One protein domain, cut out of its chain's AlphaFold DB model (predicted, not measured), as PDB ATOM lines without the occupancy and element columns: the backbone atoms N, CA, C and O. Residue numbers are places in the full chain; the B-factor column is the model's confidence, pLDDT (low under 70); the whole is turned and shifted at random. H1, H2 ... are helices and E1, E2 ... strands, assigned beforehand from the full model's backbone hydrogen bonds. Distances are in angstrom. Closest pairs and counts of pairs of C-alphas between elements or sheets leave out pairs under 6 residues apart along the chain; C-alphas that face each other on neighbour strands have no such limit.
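Overview. This is residues 11 to 62 and 97 to 187 of the 204 residues of the protein "Putative dna-directed RNA polymerase I" of Schistosoma mansoni (UniProt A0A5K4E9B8). One twisted sheet of four strands, E3 E4 E6 E5, has three helices over one face and no named element on the other; H1 and H3 run side by side in opposite directions, and the short H2 sits nearer the sheet. A separate hairpin, E1 and E2, packs on H2 and on residues of the first half of H1, apart from the four-stranded sheet. The printed part has 143 residues in the order E1 E2 H1 E3 E4 H2 E5 E6 H3, and both sheets are antiparallel. The class is mixed, helices and strands; the whole is compact, with a radius of gyration of the C-alphas of 15.4 A, yet elongated in outline, 52 by 33 by 27 A.

Along the chain. The large sheet holds E3, residues 101 to 110, 27.0 A long; E4, residues 116 to 122; E6, residues 156 to 163, 23.1 A; and E5, residues 142 to 148. The helices are H1, residues 35 to 56, 32.0 A; H2, residues 126 to 136, 14.8 A; and H3, residues 168 to 187, 28.3 A, ending at C-alpha 187 (-31.582, 30.372, -4.536). E1, residues 11 to 15, begins at C-alpha 11 (-26.161, 24.468, 8.855), and E2 is residues 20 to 25.

Arrangement. E3 and E5 are edge strands. E3 and E4 form a hairpin, with N 106 and O 120 3.0 A apart; between E4 and E6, N 119 and O 159 are 2.8 A apart; E5 and E6 form a hairpin, with N 160 and O 146 2.8 A apart. The three helices on one face make two layers, helices over a sheet. H2 has a height over the sheet of 8.8 A and runs along the strands, at 8 degrees to E6 on the local plane. E4, H2 and E5 form a split strand-helix-strand unit, two strands running the same way with E6 between them; its crossover is right-handed. H3 has a height of 13.6 A, and its residues 171 to 179 alone touch H2, closest at the C-alphas of Ile 136 and Gly 175, 4.7 A. H1 and H3 touch at a shallow tilt of 21 degrees, opposite ways, closest at the C-alphas of Ile 46 and Arg 180, 5.1 A. In the hairpin E1 and E2, N 14 and O 21 are 2.9 A apart; the closest C-alphas of E1 and H2 are Val 13 and Thr 127, 5.6 A. Every O i to N i+4 pair is within hydrogen-bond range in H1 and H3; in H2, 6 of 7 are.

Size, cuts and confidence. The farthest C-alphas, Gly 30 and Gln 112, are 52.8 A apart. Residues 63 to 96 are not printed, with 20.7 A between C-alphas 62 and 97. Of the links that are printed whole, none is long. Mean pLDDT of the printed part is 93.0; residues 15 to 17 are under 70.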
ATOM      1  N   ILE A  11     -26.729  23.630   9.924       72.99
ATOM      2  CA  ILE A  11     -26.161  24.468   8.855       72.99
ATOM      3  C   ILE A  11     -24.712  24.781   9.232       72.99
ATOM      4  O   ILE A  11     -24.459  25.229  10.350       72.99
ATOM      5  N   PHE A  12     -23.778  24.559   8.308       74.25
ATOM      6  CA  PHE A  12     -22.355  24.858   8.484       74.25
ATOM      7  C   PHE A  12     -21.873  25.823   7.400       74.25
ATOM      8  O   PHE A  12     -22.260  25.696   6.240       74.25
ATOM      9  N   VAL A  13     -21.001  26.767   7.761       71.05
ATOM     10  CA  VAL A  13     -20.315  27.638   6.799       71.05
ATOM     11  C   VAL A  13     -18.810  27.437   6.943       71.05
ATOM     12  O   VAL A  13     -18.293  27.495   8.056       71.05
ATOM     13  N   GLY A  14     -18.109  27.204   5.833       70.98
ATOM     14  CA  GLY A  14     -16.647  27.079   5.765       70.98
ATOM     15  C   GLY A  14     -16.045  28.014   4.713       70.98
ATOM     16  O   GLY A  14     -16.747  28.449   3.804       70.98
ATOM     17  N   MET A  15     -14.754  28.340   4.817       65.97
ATOM     18  CA  MET A  15     -14.062  29.232   3.875       65.97
ATOM     19  C   MET A  15     -12.687  28.698   3.458       65.97
ATOM     20  O   MET A  15     -11.933  28.210   4.297       65.97
ATOM     21  N   ASP A  16     -12.340  28.907   2.187       68.57
ATOM     22  CA  ASP A  16     -10.962  29.020   1.693       68.57
ATOM     23  C   ASP A  16     -10.760  30.419   1.057       68.57
ATOM     24  O   ASP A  16     -11.673  31.247   1.065       68.57
ATOM     25  N   SER A  17      -9.564  30.741   0.547       67.74
ATOM     26  CA  SER A  17      -9.286  32.067  -0.044       67.74
ATOM     27  C   SER A  17     -10.155  32.400  -1.264       67.74
ATOM     28  O   SER A  17     -10.317  33.569  -1.608       67.74
ATOM     29  N   SER A  18     -10.724  31.386  -1.913       72.79
ATOM     30  CA  SER A  18     -11.502  31.476  -3.147       72.79
ATOM     31  C   SER A  18     -12.977  31.106  -2.957       72.79
ATOM     32  O   SER A  18     -13.813  31.553  -3.740       72.79
ATOM     33  N   HIS A  19     -13.346  30.379  -1.900       78.90
ATOM     34  CA  HIS A  19     -14.681  29.805  -1.727       78.90
ATOM     35  C   HIS A  19     -15.273  30.062  -0.341       78.90
ATOM     36  O   HIS A  19     -14.605  29.962   0.684       78.90
ATOM     37  N   CYS A  20     -16.580  30.323  -0.331       81.15
ATOM     38  CA  CYS A  20     -17.440  30.237   0.843       81.15
ATOM     39  C   CYS A  20     -18.371  29.036   0.642       81.15
ATOM     40  O   CYS A  20     -19.144  28.993  -0.318       81.15
ATOM     41  N   ILE A  21     -18.263  28.039   1.516       87.30
ATOM     42  CA  ILE A  21     -19.050  26.808   1.486       87.30
ATOM     43  C   ILE A  21     -20.210  26.983   2.454       87.30
ATOM     44  O   ILE A  21     -19.987  27.169   3.643       87.30
ATOM     45  N   PHE A  22     -21.440  26.900   1.950       89.31
ATOM     46  CA  PHE A  22     -22.659  26.918   2.756       89.31
ATOM     47  C   PHE A  22     -23.313  25.533   2.714       89.31
ATOM     48  O   PHE A  22     -23.899  25.138   1.702       89.31
ATOM     49  N   THR A  23     -23.193  24.791   3.807       89.55
ATOM     50  CA  THR A  23     -23.690  23.425   3.949       89.55
ATOM     51  C   THR A  23     -25.031  23.431   4.667       89.55
ATOM     52  O   THR A  23     -25.183  24.026   5.731       89.55
ATOM     53  N   VAL A  24     -26.001  22.725   4.091       89.90
ATOM     54  CA  VAL A  24     -27.292  22.434   4.717       89.90
ATOM     55  C   VAL A  24     -27.331  20.933   4.955       89.90
ATOM     56  O   VAL A  24     -27.249  20.172   3.994       89.90
ATOM     57  N   GLU A  25     -27.447  20.511   6.203       85.73
ATOM     58  CA  GLU A  25     -27.487  19.110   6.616       85.73
ATOM     59  C   GLU A  25     -28.837  18.795   7.251       85.73
ATOM     60  O   GLU A  25     -29.514  19.678   7.775       85.73
ATOM     61  N   THR A  26     -29.230  17.525   7.203       82.89
ATOM     62  CA  THR A  26     -30.379  17.019   7.951       82.89
ATOM     63  C   THR A  26     -29.931  15.908   8.887       82.89
ATOM     64  O   THR A  26     -29.001  15.174   8.554       82.89
ATOM     65  N   ILE A  27     -30.587  15.752  10.038       79.41
ATOM     66  CA  ILE A  27     -30.281  14.642  10.959       79.41
ATOM     67  C   ILE A  27     -30.563  13.264  10.384       79.41
ATOM     68  O   ILE A  27     -30.044  12.292  10.920       79.41
ATOM     69  N   ALA A  28     -31.378  13.150   9.332       77.61
ATOM     70  CA  ALA A  28     -31.644  11.874   8.682       77.61
ATOM     71  C   ALA A  28     -30.354  11.357   7.999       77.61
ATOM     72  O   ALA A  28     -30.010  11.837   6.907       77.61
ATOM     73  N   PRO A  29     -29.628  10.387   8.599       74.05
ATOM     74  CA  PRO A  29     -28.277  10.041   8.168       74.05
ATOM     75  C   PRO A  29     -28.280   9.470   6.751       74.05
ATOM     76  O   PRO A  29     -29.148   8.677   6.392       74.05
ATOM     77  N   GLY A  30     -27.311   9.880   5.930       76.60
ATOM     78  CA  GLY A  30     -27.165   9.395   4.552       76.60
ATOM     79  C   GLY A  30     -28.244   9.876   3.574       76.60
ATOM     80  O   GLY A  30     -28.180   9.543   2.389       76.60
ATOM     81  N   SER A  31     -29.217  10.672   4.023       78.72
ATOM     82  CA  SER A  31     -30.245  11.229   3.149       78.72
ATOM     83  C   SER A  31     -29.858  12.622   2.654       78.72
ATOM     84  O   SER A  31     -29.326  13.454   3.389       78.72
ATOM     85  N   ARG A  32     -30.124  12.895   1.372       83.29
ATOM     86  CA  ARG A  32     -29.979  14.247   0.828       83.29
ATOM     87  C   ARG A  32     -31.003  15.159   1.520       83.29
ATOM     88  O   ARG A  32     -32.187  14.817   1.491       83.29
ATOM     89  N   PRO A  33     -30.601  16.343   2.019       86.89
ATOM     90  CA  PRO A  33     -31.530  17.318   2.568       86.89
ATOM     91  C   PRO A  33     -32.688  17.595   1.599       86.89
ATOM     92  O   PRO A  33     -32.456  17.778   0.391       86.89
ATOM     93  N   PRO A  34     -33.939  17.654   2.085       89.46
ATOM     94  CA  PRO A  34     -35.068  17.931   1.220       89.46
ATOM     95  C   PRO A  34     -34.918  19.319   0.589       89.46
ATOM     96  O   PRO A  34     -34.441  20.277   1.196       89.46
ATOM     97  N   SER A  35     -35.368  19.469  -0.657       91.24
ATOM     98  CA  SER A  35     -35.227  20.739  -1.388       91.24
ATOM     99  C   SER A  35     -35.992  21.900  -0.741       91.24
ATOM    100  O   SER A  35     -35.738  23.059  -1.061       91.24
ATOM    101  N   SER A  36     -36.975  21.616   0.118       91.81
ATOM    102  CA  SER A  36     -37.633  22.614   0.969       91.81
ATOM    103  C   SER A  36     -36.665  23.210   1.984       91.81
ATOM    104  O   SER A  36     -36.588  24.433   2.061       91.81
ATOM    105  N   LEU A  37     -35.891  22.373   2.678       92.24
ATOM    106  CA  LEU A  37     -34.927  22.797   3.690       92.24
ATOM    107  C   LEU A  37     -33.830  23.670   3.077       92.24
ATOM    108  O   LEU A  37     -33.586  24.770   3.560       92.24
ATOM    109  N   VAL A  38     -33.259  23.259   1.938       93.21
ATOM    110  CA  VAL A  38     -32.249  24.068   1.230       93.21
ATOM    111  C   VAL A  38     -32.815  25.434   0.827       93.21
ATOM    112  O   VAL A  38     -32.207  26.465   1.096       93.21
ATOM    113  N   ARG A  39     -34.021  25.488   0.239       94.58
ATOM    114  CA  ARG A  39     -34.663  26.771  -0.114       94.58
ATOM    115  C   ARG A  39     -34.956  27.638   1.109       94.58
ATOM    116  O   ARG A  39     -34.857  28.860   0.997       94.58
ATOM    117  N   CYS A  40     -35.348  27.023   2.222       94.57
ATOM    118  CA  CYS A  40     -35.602  27.711   3.482       94.57
ATOM    119  C   CYS A  40     -34.306  28.323   4.021       94.57
ATOM    120  O   CYS A  40     -34.278  29.525   4.256       94.57
ATOM    121  N   ALA A  41     -33.217  27.552   4.090       94.63
ATOM    122  CA  ALA A  41     -31.909  28.020   4.544       94.63
ATOM    123  C   ALA A  41     -31.406  29.226   3.728       94.63
ATOM    124  O   ALA A  41     -31.033  30.250   4.297       94.63
ATOM    125  N   LEU A  42     -31.501  29.159   2.394       96.47
ATOM    126  CA  LEU A  42     -31.163  30.295   1.526       96.47
ATOM    127  C   LEU A  42     -32.084  31.500   1.778       96.47
ATOM    128  O   LEU A  42     -31.633  32.640   1.806       96.47
ATOM    129  N   GLY A  43     -33.384  31.260   1.979       96.87
ATOM    130  CA  GLY A  43     -34.356  32.303   2.312       96.87
ATOM    131  C   GLY A  43     -34.079  32.993   3.649       96.87
ATOM    132  O   GLY A  43     -34.181  34.214   3.724       96.87
ATOM    133  N   VAL A  44     -33.682  32.234   4.673       96.65
ATOM    134  CA  VAL A  44     -33.292  32.749   5.992       96.65
ATOM    135  C   VAL A  44     -32.110  33.701   5.858       96.65
ATOM    136  O   VAL A  44     -32.174  34.808   6.387       96.65
ATOM    137  N   MET A  45     -31.076  33.326   5.101       97.40
ATOM    138  CA  MET A  45     -29.906  34.184   4.888       97.40
ATOM    139  C   MET A  45     -30.254  35.479   4.142       97.40
ATOM    140  O   MET A  45     -29.823  36.553   4.554       97.40
ATOM    141  N   ILE A  46     -31.105  35.417   3.111       98.30
ATOM    142  CA  ILE A  46     -31.601  36.616   2.405       98.30
ATOM    143  C   ILE A  46     -32.381  37.533   3.360       98.30
ATOM    144  O   ILE A  46     -32.200  38.753   3.335       98.30
ATOM    145  N   SER A  47     -33.240  36.949   4.201       98.12
ATOM    146  CA  SER A  47     -34.046  37.669   5.192       98.12
ATOM    147  C   SER A  47     -33.161  38.375   6.224       98.12
ATOM    148  O   SER A  47     -33.335  39.568   6.459       98.12
ATOM    149  N   LYS A  48     -32.137  37.682   6.747       98.16
ATOM    150  CA  LYS A  48     -31.116  38.256   7.641       98.16
ATOM    151  C   LYS A  48     -30.395  39.440   7.016       98.16
ATOM    152  O   LYS A  48     -30.360  40.506   7.619       98.16
ATOM    153  N   CYS A  49     -29.885  39.288   5.794       98.45
ATOM    154  CA  CYS A  49     -29.182  40.381   5.125       98.45
ATOM    155  C   CYS A  49     -30.096  41.601   4.950       98.45
ATOM    156  O   CYS A  49     -29.709  42.711   5.289       98.45
ATOM    157  N   SER A  50     -31.333  41.390   4.489       98.38
ATOM    158  CA  SER A  50     -32.303  42.474   4.282       98.38
ATOM    159  C   SER A  50     -32.675  43.181   5.589       98.38
ATOM    160  O   SER A  50     -32.776  44.403   5.618       98.38
ATOM    161  N   HIS A  51     -32.843  42.419   6.672       98.08
ATOM    162  CA  HIS A  51     -33.136  42.956   7.995       98.08
ATOM    163  C   HIS A  51     -31.998  43.844   8.512       98.08
ATOM    164  O   HIS A  51     -32.231  45.003   8.843       98.08
ATOM    165  N   TYR A  52     -30.763  43.334   8.532       98.14
ATOM    166  CA  TYR A  52     -29.626  44.104   9.035       98.14
ATOM    167  C   TYR A  52     -29.296  45.307   8.156       98.14
ATOM    168  O   TYR A  52     -28.940  46.351   8.689       98.14
ATOM    169  N   MET A  53     -29.491  45.210   6.839       97.60
ATOM    170  CA  MET A  53     -29.395  46.377   5.963       97.60
ATOM    171  C   MET A  53     -30.369  47.478   6.386       97.60
ATOM    172  O   MET A  53     -29.935  48.601   6.628       97.60
ATOM    173  N   ALA A  54     -31.650  47.149   6.574       97.14
ATOM    174  CA  ALA A  54     -32.646  48.123   7.014       97.14
ATOM    175  C   ALA A  54     -32.285  48.742   8.376       97.14
ATOM    176  O   ALA A  54     -32.438  49.946   8.553       97.14
ATOM    177  N   VAL A  55     -31.742  47.953   9.316       95.84
ATOM    178  CA  VAL A  55     -31.238  48.474  10.601       95.84
ATOM    179  C   VAL A  55     -30.114  49.484  10.380       95.84
ATOM    180  O   VAL A  55     -30.165  50.578  10.937       95.84
ATOM    181  N   THR A  56     -29.137  49.173   9.525       95.75
ATOM    182  CA  THR A  56     -28.039  50.107   9.239       95.75
ATOM    183  C   THR A  56     -28.500  51.377   8.525       95.75
ATOM    184  O   THR A  56     -27.788  52.371   8.572       95.75
ATOM    185  N   GLU A  57     -29.650  51.370   7.850       94.38
ATOM    186  CA  GLU A  57     -30.230  52.530   7.156       94.38
ATOM    187  C   GLU A  57     -31.081  53.418   8.079       94.38
ATOM    188  O   GLU A  57     -31.486  54.511   7.679       94.38
ATOM    189  N   THR A  58     -31.344  52.985   9.317       93.25
ATOM    190  CA  THR A  58     -32.104  53.795  10.274       93.25
ATOM    191  C   THR A  58     -31.364  55.092  10.639       93.25
ATOM    192  O   THR A  58     -30.141  55.079  10.828       93.25
ATOM    193  N   PRO A  59     -32.075  56.233  10.757       90.72
ATOM    194  CA  PRO A  59     -31.466  57.480  11.212       90.72
ATOM    195  C   PRO A  59     -30.828  57.317  12.597       90.72
ATOM    196  O   PRO A  59     -31.449  56.763  13.502       90.72
ATOM    197  N   GLY A  60     -29.601  57.814  12.767       88.24
ATOM    198  CA  GLY A  60     -28.857  57.725  14.028       88.24
ATOM    199  C   GLY A  60     -28.030  56.447  14.209       88.24
ATOM    200  O   GLY A  60     -27.317  56.328  15.209       88.24
ATOM    201  N   PHE A  61     -28.084  55.486  13.276       91.08
ATOM    202  CA  PHE A  61     -27.261  54.279  13.363       91.08
ATOM    203  C   PHE A  61     -25.761  54.624  13.309       91.08
ATOM    204  O   PHE A  61     -25.236  55.030  12.272       91.08
ATOM    205  N   GLY A  62     -25.071  54.435  14.438       86.43
ATOM    206  CA  GLY A  62     -23.643  54.729  14.595       86.43
ATOM    207  C   GLY A  62     -23.302  56.159  15.030       86.43
ATOM    208  O   GLY A  62     -22.116  56.465  15.133       86.43
ATOM    209  N   TYR A  97     -37.479  41.079  16.209       93.73
ATOM    210  CA  TYR A  97     -37.717  39.659  15.956       93.73
ATOM    211  C   TYR A  97     -37.505  39.308  14.486       93.73
ATOM    212  O   TYR A  97     -38.086  39.928  13.597       93.73
ATOM    213  N   LEU A  98     -36.729  38.256  14.234       94.08
ATOM    214  CA  LEU A  98     -36.437  37.750  12.901       94.08
ATOM    215  C   LEU A  98     -36.429  36.219  12.897       94.08
ATOM    216  O   LEU A  98     -35.776  35.580  13.718       94.08
ATOM    217  N   ASN A  99     -37.159  35.611  11.955       92.31
ATOM    218  CA  ASN A  99     -37.261  34.151  11.812       92.31
ATOM    219  C   ASN A  99     -37.624  33.424  13.133       92.31
ATOM    220  O   ASN A  99     -37.131  32.330  13.408       92.31
ATOM    221  N   GLY A 100     -38.475  34.052  13.956       91.48
ATOM    222  CA  GLY A 100     -38.950  33.508  15.234       91.48
ATOM    223  C   GLY A 100     -37.983  33.657  16.413       91.48
ATOM    224  O   GLY A 100     -38.149  32.957  17.409       91.48
ATOM    225  N   ARG A 101     -36.968  34.524  16.315       89.44
ATOM    226  CA  ARG A 101     -35.983  34.770  17.380       89.44
ATOM    227  C   ARG A 101     -35.743  36.254  17.583       89.44
ATOM    228  O   ARG A 101     -35.922  37.027  16.648       89.44
ATOM    229  N   GLU A 102     -35.339  36.615  18.790       94.90
ATOM    230  CA  GLU A 102     -34.861  37.961  19.081       94.90
ATOM    231  C   GLU A 102     -33.493  38.167  18.419       94.90
ATOM    232  O   GLU A 102     -32.614  37.311  18.518       94.90
ATOM    233  N   VAL A 103     -33.334  39.279  17.709       97.05
ATOM    234  CA  VAL A 103     -32.093  39.690  17.053       97.05
ATOM    235  C   VAL A 103     -31.831  41.169  17.305       97.05
ATOM    236  O   VAL A 103     -32.746  41.943  17.598       97.05
ATOM    237  N   GLY A 104     -30.583  41.594  17.167       95.76
ATOM    238  CA  GLY A 104     -30.206  43.000  17.274       95.76
ATOM    239  C   GLY A 104     -28.903  43.286  16.553       95.76
ATOM    240  O   GLY A 104     -28.109  42.377  16.318       95.76
ATOM    241  N   LEU A 105     -28.692  44.549  16.203       96.91
ATOM    242  CA  LEU A 105     -27.432  45.041  15.664       96.91
ATOM    243  C   LEU A 105     -27.132  46.389  16.306       96.91
ATOM    244  O   LEU A 105     -27.910  47.332  16.175       96.91
ATOM    245  N   GLU A 106     -26.000  46.461  16.990       94.15
ATOM    246  CA  GLU A 106     -25.532  47.657  17.685       94.15
ATOM    247  C   GLU A 106     -24.103  47.989  17.262       94.15
ATOM    248  O   GLU A 106     -23.325  47.107  16.888       94.15
ATOM    249  N   VAL A 107     -23.755  49.272  17.328       95.57
ATOM    250  CA  VAL A 107     -22.377  49.734  17.150       95.57
ATOM    251  C   VAL A 107     -21.738  49.791  18.533       95.57
ATOM    252  O   VAL A 107     -22.032  50.691  19.312       95.57
ATOM    253  N   ALA A 108     -20.893  48.811  18.847       94.09
ATOM    254  CA  ALA A 108     -20.199  48.736  20.130       94.09
ATOM    255  C   ALA A 108     -19.074  49.775  20.228       94.09
ATOM    256  O   ALA A 108     -18.828  50.339  21.289       94.09
ATOM    257  N   HIS A 109     -18.383  50.029  19.115       94.92
ATOM    258  CA  HIS A 109     -17.323  51.027  19.030       94.92
ATOM    259  C   HIS A 109     -17.227  51.584  17.605       94.92
ATOM    260  O   HIS A 109     -17.355  50.829  16.641       94.92
ATOM    261  N   ILE A 110     -16.930  52.877  17.457       96.10
ATOM    262  CA  ILE A 110     -16.595  53.500  16.172       96.10
ATOM    263  C   ILE A 110     -15.477  54.527  16.361       96.10
ATOM    264  O   ILE A 110     -15.489  55.298  17.315       96.10
ATOM    265  N   SER A 111     -14.493  54.529  15.464       95.78
ATOM    266  CA  SER A 111     -13.436  55.540  15.456       95.78
ATOM    267  C   SER A 111     -13.965  56.898  14.991       95.78
ATOM    268  O   SER A 111     -14.941  56.980  14.245       95.78
ATOM    269  N   GLN A 112     -13.288  57.981  15.382       93.21
ATOM    270  CA  GLN A 112     -13.685  59.355  15.032       93.21
ATOM    271  C   GLN A 112     -13.786  59.590  13.515       93.21
ATOM    272  O   GLN A 112     -14.691  60.273  13.041       93.21
ATOM    273  N   ASP A 113     -12.876  58.992  12.746       94.92
ATOM    274  CA  ASP A 113     -12.850  59.041  11.280       94.92
ATOM    275  C   ASP A 113     -13.794  58.018  10.617       94.92
ATOM    276  O   ASP A 113     -13.846  57.932   9.391       94.92
ATOM    277  N   LYS A 114     -14.527  57.228  11.416       95.60
ATOM    278  CA  LYS A 114     -15.431  56.145  10.998       95.60
ATOM    279  C   LYS A 114     -14.755  55.022  10.201       95.60
ATOM    280  O   LYS A 114     -15.450  54.161   9.657       95.60
ATOM    281  N   SER A 115     -13.422  54.990  10.134       97.33
ATOM    282  CA  SER A 115     -12.677  53.973   9.384       97.33
ATOM    283  C   SER A 115     -12.644  52.622  10.097       97.33
ATOM    284  O   SER A 115     -12.474  51.595   9.444       97.33
ATOM    285  N   ARG A 116     -12.846  52.586  11.417       98.09
ATOM    286  CA  ARG A 116     -12.897  51.361  12.215       98.09
ATOM    287  C   ARG A 116     -14.175  51.313  13.037       98.09
ATOM    288  O   ARG A 116     -14.475  52.253  13.765       98.09
ATOM    289  N   ALA A 117     -14.886  50.195  12.976       97.82
ATOM    290  CA  ALA A 117     -16.050  49.960  13.816       97.82
ATOM    291  C   ALA A 117     -16.117  48.506  14.285       97.82
ATOM    292  O   ALA A 117     -15.733  47.585  13.560       97.82
ATOM    293  N   THR A 118     -16.634  48.336  15.496       97.89
ATOM    294  CA  THR A 118     -16.998  47.054  16.090       97.89
ATOM    295  C   THR A 118     -18.510  47.029  16.228       97.89
ATOM    296  O   THR A 118     -19.101  47.915  16.849       97.89
ATOM    297  N   PHE A 119     -19.137  46.017  15.650       97.64
ATOM    298  CA  PHE A 119     -20.573  45.791  15.690       97.64
ATOM    299  C   PHE A 119     -20.873  44.576  16.553       97.64
ATOM    300  O   PHE A 119     -20.166  43.575  16.466       97.64
ATOM    301  N   THR A 120     -21.952  44.624  17.321       96.97
ATOM    302  CA  THR A 120     -22.463  43.449  18.025       96.97
ATOM    303  C   THR A 120     -23.752  43.000  17.357       96.97
ATOM    304  O   THR A 120     -24.732  43.748  17.311       96.97
ATOM    305  N   PHE A 121     -23.745  41.780  16.822       97.77
ATOM    306  CA  PHE A 121     -24.937  41.120  16.299       97.77
ATOM    307  C   PHE A 121     -25.475  40.168  17.355       97.77
ATOM    308  O   PHE A 121     -24.837  39.170  17.679       97.77
ATOM    309  N   PHE A 122     -26.667  40.459  17.859       96.94
ATOM    310  CA  PHE A 122     -27.380  39.609  18.803       96.94
ATOM    311  C   PHE A 122     -28.280  38.630  18.049       96.94
ATOM    312  O   PHE A 122     -28.905  39.006  17.052       96.94
ATOM    313  N   GLY A 123     -28.360  37.394  18.535       96.04
ATOM    314  CA  GLY A 123     -29.069  36.280  17.900       96.04
ATOM    315  C   GLY A 123     -28.322  35.657  16.715       96.04
ATOM    316  O   GLY A 123     -28.924  34.929  15.914       96.04
ATOM    317  N   GLU A 124     -27.036  35.978  16.559       95.98
ATOM    318  CA  GLU A 124     -26.210  35.596  15.414       95.98
ATOM    319  C   GLU A 124     -24.946  34.853  15.832       95.98
ATOM    320  O   GLU A 124     -24.430  35.017  16.933       95.98
ATOM    321  N   ASP A 125     -24.449  34.025  14.915       94.75
ATOM    322  CA  ASP A 125     -23.355  33.088  15.144       94.75
ATOM    323  C   ASP A 125     -22.416  33.015  13.925       94.75
ATOM    324  O   ASP A 125     -22.438  33.861  13.021       94.75
ATOM    325  N   HIS A 126     -21.575  31.977  13.880       93.70
ATOM    326  CA  HIS A 126     -20.629  31.754  12.791       93.70
ATOM    327  C   HIS A 126     -21.269  31.694  11.400       93.70
ATOM    328  O   HIS A 126     -20.575  31.976  10.429       93.70
ATOM    329  N   THR A 127     -22.556  31.377  11.270       94.28
ATOM    330  CA  THR A 127     -23.190  31.271   9.950       94.28
ATOM    331  C   THR A 127     -23.305  32.621   9.264       94.28
ATOM    332  O   THR A 127     -22.919  32.751   8.103       94.28
ATOM    333  N   LEU A 128     -23.797  33.640   9.974       96.55
ATOM    334  CA  LEU A 128     -23.808  34.998   9.437       96.55
ATOM    335  C   LEU A 128     -22.403  35.600   9.478       96.55
ATOM    336  O   LEU A 128     -21.954  36.135   8.466       96.55
ATOM    337  N   GLY A 129     -21.702  35.475  10.610       96.70
ATOM    338  CA  GLY A 129     -20.394  36.096  10.813       96.70
ATOM    339  C   GLY A 129     -19.370  35.681   9.758       96.70
ATOM    340  O   GLY A 129     -18.727  36.533   9.146       96.70
ATOM    341  N   LEU A 130     -19.262  34.383   9.462       94.04
ATOM    342  CA  LEU A 130     -18.291  33.897   8.485       94.04
ATOM    343  C   LEU A 130     -18.642  34.341   7.064       94.04
ATOM    344  O   LEU A 130     -17.782  34.834   6.334       94.04
ATOM    345  N   ALA A 131     -19.913  34.202   6.680       95.92
ATOM    346  CA  ALA A 131     -20.357  34.526   5.333       95.92
ATOM    347  C   ALA A 131     -20.273  36.038   5.050       95.92
ATOM    348  O   ALA A 131     -19.846  36.448   3.971       95.92
ATOM    349  N   LEU A 132     -20.603  36.875   6.038       97.70
ATOM    350  CA  LEU A 132     -20.475  38.329   5.938       97.70
ATOM    351  C   LEU A 132     -19.009  38.763   5.868       97.70
ATOM    352  O   LEU A 132     -18.650  39.574   5.014       97.70
ATOM    353  N   ARG A 133     -18.142  38.168   6.698       96.85
ATOM    354  CA  ARG A 133     -16.692  38.398   6.646       96.85
ATOM    355  C   ARG A 133     -16.121  38.088   5.263       96.85
ATOM    356  O   ARG A 133     -15.308  38.861   4.761       96.85
ATOM    357  N   TYR A 134     -16.550  36.992   4.638       94.91
ATOM    358  CA  TYR A 134     -16.136  36.643   3.277       94.91
ATOM    359  C   TYR A 134     -16.490  37.731   2.257       94.91
ATOM    360  O   TYR A 134     -15.649  38.105   1.444       94.91
ATOM    361  N   CYS A 135     -17.717  38.256   2.307       95.87
ATOM    362  CA  CYS A 135     -18.158  39.313   1.398       95.87
ATOM    363  C   CYS A 135     -17.396  40.625   1.610       95.87
ATOM    364  O   CYS A 135     -16.987  41.244   0.633       95.87
ATOM    365  N   ILE A 136     -17.166  41.026   2.862       97.33
ATOM    366  CA  ILE A 136     -16.495  42.294   3.183       97.33
ATOM    367  C   ILE A 136     -15.015  42.258   2.789       97.33
ATOM    368  O   ILE A 136     -14.519  43.209   2.200       97.33
ATOM    369  N   LEU A 137     -14.308  41.147   3.023       95.40
ATOM    370  CA  LEU A 137     -12.880  41.032   2.686       95.40
ATOM    371  C   LEU A 137     -12.566  41.057   1.182       95.40
ATOM    372  O   LEU A 137     -11.395  41.125   0.817       95.40
ATOM    373  N   ARG A 138     -13.578  40.989   0.310       92.85
ATOM    374  CA  ARG A 138     -13.398  41.139  -1.142       92.85
ATOM    375  C   ARG A 138     -13.239  42.594  -1.581       92.85
ATOM    376  O   ARG A 138     -12.797  42.831  -2.700       92.85
ATOM    377  N   ASP A 139     -13.606  43.549  -0.735       93.70
ATOM    378  CA  ASP A 139     -13.390  44.964  -1.001       93.70
ATOM    379  C   ASP A 139     -11.944  45.347  -0.639       93.70
ATOM    380  O   ASP A 139     -11.532  45.287   0.519       93.70
ATOM    381  N   GLU A 140     -11.155  45.755  -1.638       94.95
ATOM    382  CA  GLU A 140      -9.743  46.129  -1.469       94.95
ATOM    383  C   GLU A 140      -9.532  47.333  -0.538       94.95
ATOM    384  O   GLU A 140      -8.427  47.525  -0.001       94.95
ATOM    385  N   SER A 141     -10.576  48.144  -0.336       96.80
ATOM    386  CA  SER A 141     -10.573  49.256   0.609       96.80
ATOM    387  C   SER A 141     -10.625  48.792   2.065       96.80
ATOM    388  O   SER A 141     -10.307  49.581   2.954       96.80
ATOM    389  N   VAL A 142     -10.923  47.518   2.332       97.73
ATOM    390  CA  VAL A 142     -10.891  46.918   3.667       97.73
ATOM    391  C   VAL A 142      -9.458  46.488   4.001       97.73
ATOM    392  O   VAL A 142      -8.762  45.839   3.218       97.73
ATOM    393  N   SER A 143      -8.976  46.880   5.180       96.75
ATOM    394  CA  SER A 143      -7.674  46.451   5.719       96.75
ATOM    395  C   SER A 143      -7.793  45.217   6.607       96.75
ATOM    396  O   SER A 143      -6.926  44.348   6.575       96.75
ATOM    397  N   PHE A 144      -8.874  45.133   7.381       97.59
ATOM    398  CA  PHE A 144      -9.140  44.044   8.302       97.59
ATOM    399  C   PHE A 144     -10.646  43.847   8.443       97.59
ATOM    400  O   PHE A 144     -11.410  44.807   8.527       97.59
ATOM    401  N   CYS A 145     -11.060  42.585   8.499       97.94
ATOM    402  CA  CYS A 145     -12.404  42.207   8.894       97.94
ATOM    403  C   CYS A 145     -12.359  40.860   9.623       97.94
ATOM    404  O   CYS A 145     -11.756  39.884   9.149       97.94
ATOM    405  N   GLY A 146     -12.977  40.817  10.795       97.53
ATOM    406  CA  GLY A 146     -12.980  39.668  11.689       97.53
ATOM    407  C   GLY A 146     -14.267  39.607  12.492       97.53
ATOM    408  O   GLY A 146     -14.998  40.585  12.580       97.53
ATOM    409  N   TYR A 147     -14.552  38.447  13.066       97.51
ATOM    410  CA  TYR A 147     -15.619  38.315  14.045       97.51
ATOM    411  C   TYR A 147     -15.238  37.259  15.076       97.51
ATOM    412  O   TYR A 147     -14.423  36.373  14.797       97.51
ATOM    413  N   CYS A 148     -15.838  37.336  16.254       96.10
ATOM    414  CA  CYS A 148     -15.717  36.321  17.286       96.10
ATOM    415  C   CYS A 148     -17.063  36.100  17.976       96.10
ATOM    416  O   CYS A 148     -17.897  37.001  18.044       96.10
ATOM    417  N   VAL A 149     -17.259  34.886  18.488       96.68
ATOM    418  CA  VAL A 149     -18.269  34.598  19.513       96.68
ATOM    419  C   VAL A 149     -17.570  34.849  20.852       96.68
ATOM    420  O   VAL A 149     -16.653  34.087  21.171       96.68
ATOM    421  N   PRO A 150     -17.916  35.909  21.607       94.17
ATOM    422  CA  PRO A 150     -17.200  36.256  22.836       94.17
ATOM    423  C   PRO A 150     -17.261  35.138  23.877       94.17
ATOM    424  O   PRO A 150     -16.260  34.833  24.523       94.17
ATOM    425  N   HIS A 151     -18.425  34.494  23.990       91.82
ATOM    426  CA  HIS A 151     -18.644  33.378  24.893       91.82
ATOM    427  C   HIS A 151     -19.685  32.390  24.323       91.82
ATOM    428  O   HIS A 151     -20.727  32.831  23.848       91.82
ATOM    429  N   PRO A 152     -19.484  31.054  24.401       91.32
ATOM    430  CA  PRO A 152     -20.403  30.069  23.807       91.32
ATOM    431  C   PRO A 152     -21.844  30.075  24.346       91.32
ATOM    432  O   PRO A 152     -22.740  29.551  23.688       91.32
ATOM    433  N   LEU A 153     -22.064  30.606  25.554       92.27
ATOM    434  CA  LEU A 153     -23.400  30.725  26.161       92.27
ATOM    435  C   LEU A 153     -24.112  32.042  25.820       92.27
ATOM    436  O   LEU A 153     -25.274  32.211  26.185       92.27
ATOM    437  N   GLU A 154     -23.435  32.970  25.147       90.55
ATOM    438  CA  GLU A 154     -24.011  34.242  24.718       90.55
ATOM    439  C   GLU A 154     -24.381  34.144  23.236       90.55
ATOM    440  O   GLU A 154     -23.533  33.872  22.390       90.55
ATOM    441  N   ASP A 155     -25.659  34.361  22.912       94.57
ATOM    442  CA  ASP A 155     -26.153  34.335  21.527       94.57
ATOM    443  C   ASP A 155     -25.835  35.671  20.839       94.57
ATOM    444  O   ASP A 155     -26.720  36.485  20.568       94.57
ATOM    445  N   MET A 156     -24.543  35.948  20.652       96.14
ATOM    446  CA  MET A 156     -24.056  37.112  19.921       96.14
ATOM    447  C   MET A 156     -22.674  36.891  19.301       96.14
ATOM    448  O   MET A 156     -21.867  36.084  19.765       96.14
ATOM    449  N   ILE A 157     -22.371  37.699  18.287       97.86
ATOM    450  CA  ILE A 157     -21.020  37.873  17.757       97.86
ATOM    451  C   ILE A 157     -20.606  39.337  17.817       97.86
ATOM    452  O   ILE A 157     -21.411  40.233  17.557       97.86
ATOM    453  N   ASN A 158     -19.323  39.566  18.077       98.03
ATOM    454  CA  ASN A 158     -18.680  40.844  17.800       98.03
ATOM    455  C   ASN A 158     -18.036  40.774  16.418       98.03
ATOM    456  O   ASN A 158     -17.386  39.784  16.086       98.03
ATOM    457  N   PHE A 159     -18.239  41.807  15.612       98.61
ATOM    458  CA  PHE A 159     -17.829  41.885  14.220       98.61
ATOM    459  C   PHE A 159     -17.047  43.176  13.991       98.61
ATOM    460  O   PHE A 159     -17.580  44.274  14.125       98.61
ATOM    461  N   ASP A 160     -15.783  43.046  13.625       98.43
ATOM    462  CA  ASP A 160     -14.847  44.149  13.469       98.43
ATOM    463  C   ASP A 160     -14.570  44.423  11.995       98.43
ATOM    464  O   ASP A 160     -14.275  43.508  11.218       98.43
ATOM    465  N   ILE A 161     -14.600  45.699  11.621       98.67
ATOM    466  CA  ILE A 161     -14.221  46.183  10.293       98.67
ATOM    467  C   ILE A 161     -13.235  47.332  10.462       98.67
ATOM    468  O   ILE A 161     -13.474  48.260  11.234       98.67
ATOM    469  N   GLN A 162     -12.142  47.293   9.706       98.48
ATOM    470  CA  GLN A 162     -11.200  48.396   9.577       98.48
ATOM    471  C   GLN A 162     -10.925  48.679   8.102       98.48
ATOM    472  O   GLN A 162     -10.430  47.825   7.360       98.48
ATOM    473  N   MET A 163     -11.178  49.911   7.698       98.36
ATOM    474  CA  MET A 163     -10.993  50.430   6.353       98.36
ATOM    475  C   MET A 163      -9.595  51.024   6.181       98.36
ATOM    476  O   MET A 163      -9.049  51.650   7.085       98.36
ATOM    477  N   LYS A 164      -9.030  50.876   4.984       97.79
ATOM    478  CA  LYS A 164      -7.927  51.711   4.484       97.79
ATOM    479  C   LYS A 164      -8.448  53.086   4.075       97.79
ATOM    480  O   LYS A 164      -7.753  54.084   4.242       97.79
ATOM    481  N   LYS A 165      -9.640  53.122   3.470       94.11
ATOM    482  CA  LYS A 165     -10.336  54.324   2.994       94.11
ATOM    483  C   LYS A 165     -11.844  54.104   3.091       94.11
ATOM    484  O   LYS A 165     -12.313  53.027   2.744       94.11
ATOM    485  N   GLY A 166     -12.586  55.135   3.488       95.96
ATOM    486  CA  GLY A 166     -14.046  55.078   3.605       95.96
ATOM    487  C   GLY A 166     -14.536  54.675   4.997       95.96
ATOM    488  O   GLY A 166     -13.767  54.636   5.955       95.96
ATOM    489  N   SER A 167     -15.837  54.409   5.093       96.60
ATOM    490  CA  SER A 167     -16.555  54.152   6.344       96.60
ATOM    491  C   SER A 167     -16.733  52.656   6.595       96.60
ATOM    492  O   SER A 167     -17.173  51.916   5.712       96.60
ATOM    493  N   ALA A 168     -16.466  52.211   7.823       98.01
ATOM    494  CA  ALA A 168     -16.722  50.839   8.255       98.01
ATOM    495  C   ALA A 168     -18.223  50.482   8.224       98.01
ATOM    496  O   ALA A 168     -18.575  49.332   7.963       98.01
ATOM    497  N   ILE A 169     -19.117  51.460   8.430       97.06
ATOM    498  CA  ILE A 169     -20.575  51.265   8.313       97.06
ATOM    499  C   ILE A 169     -20.973  51.027   6.851       97.06
ATOM    500  O   ILE A 169     -21.807  50.167   6.568       97.06
ATOM    501  N   ASP A 170     -20.362  51.749   5.910       97.11
ATOM    502  CA  ASP A 170     -20.650  51.550   4.487       97.11
ATOM    503  C   ASP A 170     -20.103  50.207   4.001       97.11
ATOM    504  O   ASP A 170     -20.783  49.499   3.261       97.11
ATOM    505  N   ALA A 171     -18.932  49.789   4.488       98.28
ATOM    506  CA  ALA A 171     -18.417  48.446   4.237       98.28
ATOM    507  C   ALA A 171     -19.344  47.352   4.788       98.28
ATOM    508  O   ALA A 171     -19.569  46.348   4.111       98.28
ATOM    509  N   LEU A 172     -19.947  47.557   5.966       98.60
ATOM    510  CA  LEU A 172     -20.965  46.651   6.495       98.60
ATOM    511  C   LEU A 172     -22.188  46.569   5.564       98.60
ATOM    512  O   LEU A 172     -22.605  45.468   5.199       98.60
ATOM    513  N   ARG A 173     -22.738  47.712   5.137       98.17
ATOM    514  CA  ARG A 173     -23.877  47.781   4.199       98.17
ATOM    515  C   ARG A 173     -23.571  47.079   2.878       98.17
ATOM    516  O   ARG A 173     -24.348  46.234   2.435       98.17
ATOM    517  N   ASN A 174     -22.417  47.378   2.285       98.20
ATOM    518  CA  ASN A 174     -21.957  46.772   1.036       98.20
ATOM    519  C   ASN A 174     -21.752  45.258   1.188       98.20
ATOM    520  O   ASN A 174     -22.146  44.485   0.315       98.20
ATOM    521  N   GLY A 175     -21.195  44.822   2.320       98.32
ATOM    522  CA  GLY A 175     -21.035  43.413   2.665       98.32
ATOM    523  C   GLY A 175     -22.366  42.671   2.758       98.32
ATOM    524  O   GLY A 175     -22.517  41.607   2.157       98.32
ATOM    525  N   LEU A 176     -23.348  43.246   3.458       98.63
ATOM    526  CA  LEU A 176     -24.695  42.683   3.582       98.63
ATOM    527  C   LEU A 176     -25.416  42.626   2.229       98.63
ATOM    528  O   LEU A 176     -26.061  41.623   1.922       98.63
ATOM    529  N   GLN A 177     -25.275  43.667   1.408       98.49
ATOM    530  CA  GLN A 177     -25.812  43.722   0.048       98.49
ATOM    531  C   GLN A 177     -25.207  42.615  -0.829       98.49
ATOM    532  O   GLN A 177     -25.942  41.814  -1.407       98.49
ATOM    533  N   CYS A 178     -23.876  42.500  -0.857       97.54
ATOM    534  CA  CYS A 178     -23.169  41.444  -1.582       97.54
ATOM    535  C   CYS A 178     -23.607  40.047  -1.121       97.54
ATOM    536  O   CYS A 178     -23.896  39.175  -1.944       97.54
ATOM    537  N   LEU A 179     -23.707  39.833   0.193       97.62
ATOM    538  CA  LEU A 179     -24.133  38.560   0.761       97.62
ATOM    539  C   LEU A 179     -25.567  38.209   0.349       97.62
ATOM    540  O   LEU A 179     -25.834  37.082  -0.079       97.62
ATOM    541  N   ARG A 180     -26.485  39.180   0.415       98.41
ATOM    542  CA  ARG A 180     -27.875  39.019  -0.029       98.41
ATOM    543  C   ARG A 180     -27.938  38.577  -1.487       98.41
ATOM    544  O   ARG A 180     -28.646  37.616  -1.789       98.41
ATOM    545  N   ASP A 181     -27.187  39.237  -2.361       98.16
ATOM    546  CA  ASP A 181     -27.181  38.958  -3.798       98.16
ATOM    547  C   ASP A 181     -26.595  37.573  -4.100       98.16
ATOM    548  O   ASP A 181     -27.162  36.818  -4.896       98.16
ATOM    549  N   CYS A 182     -25.529  37.173  -3.397       96.30
ATOM    550  CA  CYS A 182     -24.973  35.819  -3.461       96.30
ATOM    551  C   CYS A 182     -26.030  34.757  -3.118       96.30
ATOM    552  O   CYS A 182     -26.222  33.794  -3.867       96.30
ATOM    553  N   PHE A 183     -26.760  34.933  -2.013       97.38
ATOM    554  CA  PHE A 183     -27.804  33.990  -1.609       97.38
ATOM    555  C   PHE A 183     -29.034  34.023  -2.528       97.38
ATOM    556  O   PHE A 183     -29.635  32.975  -2.779       97.38
ATOM    557  N   GLN A 184     -29.403  35.185  -3.075       98.15
ATOM    558  CA  GLN A 184     -30.454  35.300  -4.092       98.15
ATOM    559  C   GLN A 184     -30.076  34.541  -5.366       98.15
ATOM    560  O   GLN A 184     -30.872  33.734  -5.856       98.15
ATOM    561  N   HIS A 185     -28.851  34.731  -5.857       97.58
ATOM    562  CA  HIS A 185     -28.330  33.996  -7.001       97.58
ATOM    563  C   HIS A 185     -28.339  32.487  -6.733       97.58
ATOM    564  O   HIS A 185     -28.914  31.726  -7.512       97.58
ATOM    565  N   MET A 186     -27.802  32.046  -5.590       96.19
ATOM    566  CA  MET A 186     -27.785  30.633  -5.205       96.19
ATOM    567  C   MET A 186     -29.201  30.040  -5.148       96.19
ATOM    568  O   MET A 186     -29.441  28.946  -5.661       96.19
ATOM    569  N   LYS A 187     -30.170  30.780  -4.596       97.17
ATOM    570  CA  LYS A 187     -31.582  30.372  -4.536       97.17
ATOM    571  C   LYS A 187     -32.195  30.228  -5.926       97.17
ATOM    572  O   LYS A 187     -32.880  29.235  -6.181       97.17
TER     573      LYS A 187